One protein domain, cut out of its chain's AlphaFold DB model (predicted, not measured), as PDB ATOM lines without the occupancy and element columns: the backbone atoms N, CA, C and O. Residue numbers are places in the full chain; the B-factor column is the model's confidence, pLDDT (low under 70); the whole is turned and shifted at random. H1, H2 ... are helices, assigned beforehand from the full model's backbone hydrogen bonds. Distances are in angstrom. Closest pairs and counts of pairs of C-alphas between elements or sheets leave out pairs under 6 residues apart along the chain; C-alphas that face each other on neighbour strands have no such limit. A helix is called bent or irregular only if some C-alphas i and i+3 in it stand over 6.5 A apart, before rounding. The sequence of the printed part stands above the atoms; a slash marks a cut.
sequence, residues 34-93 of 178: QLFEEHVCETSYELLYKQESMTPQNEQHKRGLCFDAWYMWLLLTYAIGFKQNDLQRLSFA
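Overview. This is residues 34 to 93 of the 178 residues of the protein "Hypothetical protein" of Rotaria sp. Silwood1 (UniProt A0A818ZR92). One long, kinked helix, H3, makes the long axis; the shorter H1 runs beside its residues 65 to 70, small H2 meets it at residues 62 to 63, and small H4 lies near its other end. The 60 printed residues, all helix by class, hold H1, H2, H3, H4 in that order and no named strand. The whole is loose, radius of gyration of the C-alphas 13.3 A, spanning 34 by 24 by 17 A.

Arrangement. H1, residues 34 to 42, touches H3, residues 56 to 79, at residues 65 to 70 alone; the closest C-alphas, of Cys 41 and Cys 66, are 5.0 A apart. They run opposite ways at a shallow tilt of 34 degrees, only just short of steep. H2, residues 45 to 49, only just touches H3, at residues 62 to 63 alone, with 3 pairs of C-alphas within 8 A; the closest, of Tyr 49 and Lys 62, are 7.7 A apart. H4, residues 84 to 87, is near H3 but apart from H1 and H2. Every O i to N i+4 pair is within hydrogen-bond range in H2, 4 of 5 in H1 and 16 of 20 in H3; H4 is too short for one.

Along the chain. H1 begins at C-alpha 34 (31.135, 40.628, -16.398) and is 12.6 A long. H3, 32.7 A long, is irregular, C-alphas 57 and 60 being 8.3 A apart, with a kink of 54 degrees near residue 64. H4 ends at C-alpha 87 (27.079, 30.483, -18.782).

Size, cuts and confidence. The two C-alphas farthest apart, of Pro 56 and Asn 85, are 35.7 A apart. The printed part has no cut and no long link. Its mean pLDDT is 75.9, with residues 34 to 38 and 49 to 62 under 70.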
ATOM      1  N   GLN A  34      30.298  39.438 -16.206       60.34
ATOM      2  CA  GLN A  34      31.135  40.628 -16.398       60.34
ATOM      3  C   GLN A  34      30.871  41.721 -15.348       60.34
ATOM      4  O   GLN A  34      31.808  42.338 -14.856       60.34
ATOM      5  N   LEU A  35      29.609  41.920 -14.947       63.88
ATOM      6  CA  LEU A  35      29.252  42.897 -13.913       63.88
ATOM      7  C   LEU A  35      29.637  42.414 -12.511       63.88
ATOM      8  O   LEU A  35      29.889  43.221 -11.619       63.88
ATOM      9  N   PHE A  36      29.681  41.098 -12.304       66.75
ATOM     10  CA  PHE A  36      30.076  40.521 -11.026       66.75
ATOM     11  C   PHE A  36      31.581  40.679 -10.768       66.75
ATOM     12  O   PHE A  36      31.967  41.034  -9.657       66.75
ATOM     13  N   GLU A  37      32.429  40.468 -11.775       68.75
ATOM     14  CA  GLU A  37      33.886  40.621 -11.645       68.75
ATOM     15  C   GLU A  37      34.300  42.045 -11.287       68.75
ATOM     16  O   GLU A  37      35.038  42.251 -10.321       68.75
ATOM     17  N   GLU A  38      33.790  43.028 -12.030       68.75
ATOM     18  CA  GLU A  38      34.096  44.438 -11.788       68.75
ATOM     19  C   GLU A  38      33.636  44.854 -10.390       68.75
ATOM     20  O   GLU A  38      34.395  45.467  -9.641       68.75
ATOM     21  N   HIS A  39      32.446  44.415  -9.971       72.44
ATOM     22  CA  HIS A  39      31.911  44.749  -8.658       72.44
ATOM     23  C   HIS A  39      32.717  44.135  -7.504       72.44
ATOM     24  O   HIS A  39      32.988  44.810  -6.509       72.44
ATOM     25  N   VAL A  40      33.139  42.871  -7.618       75.44
ATOM     26  CA  VAL A  40      33.940  42.200  -6.579       75.44
ATOM     27  C   VAL A  40      35.333  42.819  -6.461       75.44
ATOM     28  O   VAL A  40      35.855  42.930  -5.352       75.44
ATOM     29  N   CYS A  41      35.924  43.244  -7.577       78.50
ATOM     30  CA  CYS A  41      37.251  43.855  -7.601       78.50
ATOM     31  C   CYS A  41      37.251  45.346  -7.220       78.50
ATOM     32  O   CYS A  41      38.257  45.838  -6.709       78.50
ATOM     33  N   GLU A  42      36.143  46.062  -7.425       81.19
ATOM     34  CA  GLU A  42      35.980  47.466  -7.020       81.19
ATOM     35  C   GLU A  42      35.560  47.612  -5.543       81.19
ATOM     36  O   GLU A  42      35.817  48.635  -4.902       81.19
ATOM     37  N   THR A  43      34.952  46.574  -4.959       79.06
ATOM     38  CA  THR A  43      34.501  46.601  -3.562       79.06
ATOM     39  C   THR A  43      35.677  46.625  -2.579       79.06
ATOM     40  O   THR A  43      36.590  45.801  -2.627       79.06
ATOM     41  N   SER A  44      35.626  47.547  -1.612       77.19
ATOM     42  CA  SER A  44      36.632  47.642  -0.547       77.19
ATOM     43  C   SER A  44      36.650  46.400   0.354       77.19
ATOM     44  O   SER A  44      35.606  45.876   0.752       77.19
ATOM     45  N   TYR A  45      37.852  45.982   0.756       72.12
ATOM     46  CA  TYR A  45      38.086  44.799   1.590       72.12
ATOM     47  C   TYR A  45      37.309  44.817   2.922       72.12
ATOM     48  O   TYR A  45      36.874  43.769   3.397       72.12
ATOM     49  N   GLU A  46      37.090  46.001   3.506       75.50
ATOM     50  CA  GLU A  46      36.341  46.186   4.759       75.50
ATOM     51  C   GLU A  46      34.865  45.793   4.626       75.50
ATOM     52  O   GLU A  46      34.241  45.319   5.577       75.50
ATOM     53  N   LEU A  47      34.291  45.985   3.436       76.19
ATOM     54  CA  LEU A  47      32.900  45.645   3.152       76.19
ATOM     55  C   LEU A  47      32.746  44.141   2.921       76.19
ATOM     56  O   LEU A  47      31.818  43.537   3.455       76.19
ATOM     57  N   LEU A  48      33.712  43.521   2.238       70.06
ATOM     58  CA  LEU A  48      33.768  42.068   2.060       70.06
ATOM     59  C   LEU A  48      33.959  41.332   3.398       70.06
ATOM     60  O   LEU A  48      33.421  40.244   3.598       70.06
ATOM     61  N   TYR A  49      34.699  41.923   4.343       65.06
ATOM     62  CA  TYR A  49      34.950  41.320   5.655       65.06
ATOM     63  C   TYR A  49      33.716  41.309   6.568       65.06
ATOM     64  O   TYR A  49      33.569  40.391   7.374       65.06
ATOM     65  N   LYS A  50      32.827  42.302   6.436       69.94
ATOM     66  CA  LYS A  50      31.591  42.408   7.227       69.94
ATOM     67  C   LYS A  50      30.491  41.444   6.782       69.94
ATOM     68  O   LYS A  50      29.474  41.351   7.464       69.94
ATOM     69  N   GLN A  51      30.675  40.738   5.669       68.06
ATOM     70  CA  GLN A  51      29.672  39.814   5.165       68.06
ATOM     71  C   GLN A  51      29.646  38.513   5.978       68.06
ATOM     72  O   GLN A  51      30.637  37.790   6.077       68.06
ATOM     73  N   GLU A  52      28.476  38.203   6.534       53.31
ATOM     74  CA  GLU A  52      28.245  37.102   7.479       53.31
ATOM     75  C   GLU A  52      28.539  35.711   6.889       53.31
ATOM     76  O   GLU A  52      28.955  34.798   7.601       53.31
ATOM     77  N   SER A  53      28.445  35.562   5.563       57.25
ATOM     78  CA  SER A  53      28.772  34.318   4.851       57.25
ATOM     79  C   SER A  53      30.278  34.018   4.754       57.25
ATOM     80  O   SER A  53      30.660  32.962   4.249       57.25
ATOM     81  N   MET A  54      31.157  34.931   5.186       55.44
ATOM     82  CA  MET A  54      32.616  34.818   5.069       55.44
ATOM     83  C   MET A  54      33.289  34.772   6.448       55.44
ATOM     84  O   MET A  54      33.773  35.771   6.984       55.44
ATOM     85  N   THR A  55      33.381  33.568   7.014       54.06
ATOM     86  CA  THR A  55      34.003  33.314   8.323       54.06
ATOM     87  C   THR A  55      35.483  33.754   8.390       54.06
ATOM     88  O   THR A  55      36.187  33.795   7.372       54.06
ATOM     89  N   PRO A  56      36.005  34.094   9.585       53.31
ATOM     90  CA  PRO A  56      37.378  34.589   9.771       53.31
ATOM     91  C   PRO A  56      38.476  33.555   9.468       53.31
ATOM     92  O   PRO A  56      39.618  33.925   9.228       53.31
ATOM     93  N   GLN A  57      38.153  32.260   9.389       58.59
ATOM     94  CA  GLN A  57      39.116  31.206   9.023       58.59
ATOM     95  C   GLN A  57      39.620  31.300   7.571       58.59
ATOM     96  O   GLN A  57      40.601  30.652   7.220       58.59
ATOM     97  N   ASN A  58      38.996  32.148   6.751       61.31
ATOM     98  CA  ASN A  58      39.266  32.271   5.324       61.31
ATOM     99  C   ASN A  58      39.983  33.573   4.938       61.31
ATOM    100  O   ASN A  58      39.967  33.929   3.768       61.31
ATOM    101  N   GLU A  59      40.613  34.309   5.861       65.31
ATOM    102  CA  GLU A  59      41.258  35.607   5.558       65.31
ATOM    103  C   GLU A  59      42.211  35.589   4.354       65.31
ATOM    104  O   GLU A  59      42.247  36.544   3.578       65.31
ATOM    105  N   GLN A  60      42.953  34.496   4.157       67.31
ATOM    106  CA  GLN A  60      43.811  34.336   2.980       67.31
ATOM    107  C   GLN A  60      42.996  34.203   1.687       67.31
ATOM    108  O   GLN A  60      43.327  34.831   0.685       67.31
ATOM    109  N   HIS A  61      41.891  33.458   1.729       66.06
ATOM    110  CA  HIS A  61      40.954  33.336   0.615       66.06
ATOM    111  C   HIS A  61      40.210  34.660   0.346       66.06
ATOM    112  O   HIS A  61      39.975  35.006  -0.806       66.06
ATOM    113  N   LYS A  62      39.945  35.476   1.383       67.25
ATOM    114  CA  LYS A  62      39.327  36.811   1.246       67.25
ATOM    115  C   LYS A  62      40.176  37.762   0.395       67.25
ATOM    116  O   LYS A  62      39.629  38.508  -0.407       67.25
ATOM    117  N   ARG A  63      41.508  37.725   0.543       74.56
ATOM    118  CA  ARG A  63      42.434  38.568  -0.245       74.56
ATOM    119  C   ARG A  63      42.539  38.129  -1.707       74.56
ATOM    120  O   ARG A  63      42.822  38.960  -2.562       74.56
ATOM    121  N   GLY A  64      42.325  36.841  -1.976       80.06
ATOM    122  CA  GLY A  64      42.398  36.254  -3.314       80.06
ATOM    123  C   GLY A  64      41.094  36.308  -4.109       80.06
ATOM    124  O   GLY A  64      41.114  35.999  -5.291       80.06
ATOM    125  N   LEU A  65      39.977  36.726  -3.507       79.75
ATOM    126  CA  LEU A  65      38.645  36.583  -4.101       79.75
ATOM    127  C   LEU A  65      38.498  37.242  -5.483       79.75
ATOM    128  O   LEU A  65      37.951  36.629  -6.392       79.75
ATOM    129  N   CYS A  66      39.004  38.469  -5.654       83.44
ATOM    130  CA  CYS A  66      38.979  39.161  -6.950       83.44
ATOM    131  C   CYS A  66      39.820  38.415  -8.003       83.44
ATOM    132  O   CYS A  66      39.382  38.237  -9.138       83.44
ATOM    133  N   PHE A  67      40.998  37.912  -7.615       87.19
ATOM    134  CA  PHE A  67      41.843  37.120  -8.509       87.19
ATOM    135  C   PHE A  67      41.176  35.792  -8.890       87.19
ATOM    136  O   PHE A  67      41.157  35.438 -10.065       87.19
ATOM    137  N   ASP A  68      40.592  35.090  -7.920       86.19
ATOM    138  CA  ASP A  68      39.902  33.818  -8.135       86.19
ATOM    139  C   ASP A  68      38.681  33.999  -9.055       86.19
ATOM    140  O   ASP A  68      38.486  33.209  -9.979       86.19
ATOM    141  N   ALA A  69      37.889  35.058  -8.851       83.38
ATOM    142  CA  ALA A  69      36.738  35.382  -9.693       83.38
ATOM    143  C   ALA A  69      37.158  35.674 -11.142       83.38
ATOM    144  O   ALA A  69      36.629  35.063 -12.074       83.38
ATOM    145  N   TRP A  70      38.164  36.534 -11.328       87.12
ATOM    146  CA  TRP A  70      38.699  36.868 -12.648       87.12
ATOM    147  C   TRP A  70      39.302  35.649 -13.354       87.12
ATOM    148  O   TRP A  70      39.073  35.417 -14.542       87.12
ATOM    149  N   TYR A  71      40.047  34.825 -12.618       88.94
ATOM    150  CA  TYR A  71      40.629  33.595 -13.140       88.94
ATOM    151  C   TYR A  71      39.554  32.618 -13.629       88.94
ATOM    152  O   TYR A  71      39.678  32.069 -14.725       88.94
ATOM    153  N   MET A  72      38.483  32.424 -12.856       87.81
ATOM    154  CA  MET A  72      37.369  31.561 -13.255       87.81
ATOM    155  C   MET A  72      36.674  32.072 -14.516       87.81
ATOM    156  O   MET A  72      36.385  31.277 -15.413       87.81
ATOM    157  N   TRP A  73      36.446  33.382 -14.627       86.50
ATOM    158  CA  TRP A  73      35.866  33.958 -15.835       86.50
ATOM    159  C   TRP A  73      36.755  33.770 -17.055       86.50
ATOM    160  O   TRP A  73      36.281  33.277 -18.083       86.50
ATOM    161  N   LEU A  74      38.048  34.086 -16.937       89.06
ATOM    162  CA  LEU A  74      39.020  33.888 -18.011       89.06
ATOM    163  C   LEU A  74      39.059  32.428 -18.466       89.06
ATOM    164  O   LEU A  74      39.074  32.138 -19.662       89.06
ATOM    165  N   LEU A  75      39.050  31.494 -17.516       91.25
ATOM    166  CA  LEU A  75      39.049  30.068 -17.805       91.25
ATOM    167  C   LEU A  75      37.792  29.662 -18.587       91.25
ATOM    168  O   LEU A  75      37.887  28.985 -19.611       91.25
ATOM    169  N   LEU A  76      36.613  30.090 -18.132       89.00
ATOM    170  CA  LEU A  76      35.345  29.729 -18.762       89.00
ATOM    171  C   LEU A  76      35.201  30.354 -20.156       89.00
ATOM    172  O   LEU A  76      34.783  29.672 -21.092       89.00
ATOM    173  N   THR A  77      35.572  31.620 -20.320       88.56
ATOM    174  CA  THR A  77      35.335  32.372 -21.561       88.56
ATOM    175  C   THR A  77      36.469  32.255 -22.573       88.56
ATOM    176  O   THR A  77      36.200  31.978 -23.738       88.56
ATOM    177  N   TYR A  78      37.732  32.401 -22.162       88.56
ATOM    178  CA  TYR A  78      38.874  32.396 -23.087       88.56
ATOM    179  C   TYR A  78      39.473  31.008 -23.288       88.56
ATOM    180  O   TYR A  78      39.814  30.659 -24.415       88.56
ATOM    181  N   ALA A  79      39.622  30.217 -22.222       91.81
ATOM    182  CA  ALA A  79      40.256  28.903 -22.342       91.81
ATOM    183  C   ALA A  79      39.275  27.827 -22.829       91.81
ATOM    184  O   ALA A  79      39.625  27.024 -23.692       91.81
ATOM    185  N   ILE A  80      38.052  27.811 -22.289       91.19
ATOM    186  CA  ILE A  80      37.021  26.824 -22.650       91.19
ATOM    187  C   ILE A  80      36.124  27.328 -23.794       91.19
ATOM    188  O   ILE A  80      35.629  26.521 -24.580       91.19
ATOM    189  N   GLY A  81      35.946  28.645 -23.936       89.69
ATOM    190  CA  GLY A  81      35.163  29.228 -25.029       89.69
ATOM    191  C   GLY A  81      33.654  29.289 -24.774       89.69
ATOM    192  O   GLY A  81      32.881  29.313 -25.737       89.69
ATOM    193  N   PHE A  82      33.204  29.288 -23.514       87.38
ATOM    194  CA  PHE A  82      31.782  29.419 -23.193       87.38
ATOM    195  C   PHE A  82      31.232  30.776 -23.631       87.38
ATOM    196  O   PHE A  82      31.812  31.826 -23.353       87.38
ATOM    197  N   LYS A  83      30.062  30.761 -24.277       85.12
ATOM    198  CA  LYS A  83      29.318  31.982 -24.601       85.12
ATOM    199  C   LYS A  83      28.406  32.359 -23.441       85.12
ATOM    200  O   LYS A  83      28.050  31.530 -22.608       85.12
ATOM    201  N   GLN A  84      27.937  33.600 -23.438       79.06
ATOM    202  CA  GLN A  84      27.051  34.117 -22.392       79.06
ATOM    203  C   GLN A  84      25.782  33.267 -22.195       79.06
ATOM    204  O   GLN A  84      25.365  33.036 -21.065       79.06
ATOM    205  N   ASN A  85      25.238  32.705 -23.278       80.06
ATOM    206  CA  ASN A  85      24.085  31.797 -23.234       80.06
ATOM    207  C   ASN A  85      24.396  30.442 -22.568       80.06
ATOM    208  O   ASN A  85      23.506  29.824 -21.987       80.06
ATOM    209  N   ASP A  86      25.639  29.965 -22.657       82.75
ATOM    210  CA  ASP A  86      26.063  28.709 -22.034       82.75
ATOM    211  C   ASP A  86      26.335  28.912 -20.539       82.75
ATOM    212  O   ASP A  86      25.982  28.066 -19.720       82.75
ATOM    213  N   LEU A  87      26.872  30.080 -20.174       78.94
ATOM    214  CA  LEU A  87      27.079  30.483 -18.782       78.94
ATOM    215  C   LEU A  87      25.764  30.586 -17.996       78.94
ATOM    216  O   LEU A  87      25.751  30.319 -16.800       78.94
ATOM    217  N   GLN A  88      24.648  30.908 -18.658       76.50
ATOM    218  CA  GLN A  88      23.312  30.901 -18.043       76.50
ATOM    219  C   GLN A  88      22.812  29.496 -17.679       76.50
ATOM    220  O   GLN A  88      21.922  29.354 -16.841       76.50
ATOM    221  N   ARG A  89      23.352  28.453 -18.320       78.44
ATOM    222  CA  ARG A  89      23.002  27.047 -18.058       78.44
ATOM    223  C   ARG A  89      23.925  26.398 -17.028       78.44
ATOM    224  O   ARG A  89      23.668  25.270 -16.610       78.44
ATOM    225  N   LEU A  90      24.998  27.084 -16.641       79.56
ATOM    226  CA  LEU A  90      25.959  26.600 -15.666       79.56
ATOM    227  C   LEU A  90      25.377  26.733 -14.255       79.56
ATOM    228  O   LEU A  90      24.937  27.804 -13.846       79.56
ATOM    229  N   SER A  91      25.396  25.638 -13.499       79.25
ATOM    230  CA  SER A  91      24.991  25.619 -12.095       79.25
ATOM    231  C   SER A  91      26.175  25.204 -11.235       79.25
ATOM    232  O   SER A  91      26.824  24.190 -11.500       79.25
ATOM    233  N   PHE A  92      26.458  25.995 -10.203       79.31
ATOM    234  CA  PHE A  92      27.497  25.693  -9.228       79.31
ATOM    235  C   PHE A  92      26.881  24.908  -8.073       79.31
ATOM    236  O   PHE A  92      26.057  25.429  -7.324       79.31
ATOM    237  N   ALA A  93      27.290  23.651  -7.927       77.94
ATOM    238  CA  ALA A  93      26.839  22.771  -6.857       77.94
ATOM    239  C   ALA A  93      28.040  22.088  -6.198       77.94
ATOM    240  O   ALA A  93      28.917  21.556  -6.877       77.94
TER     241      ALA A  93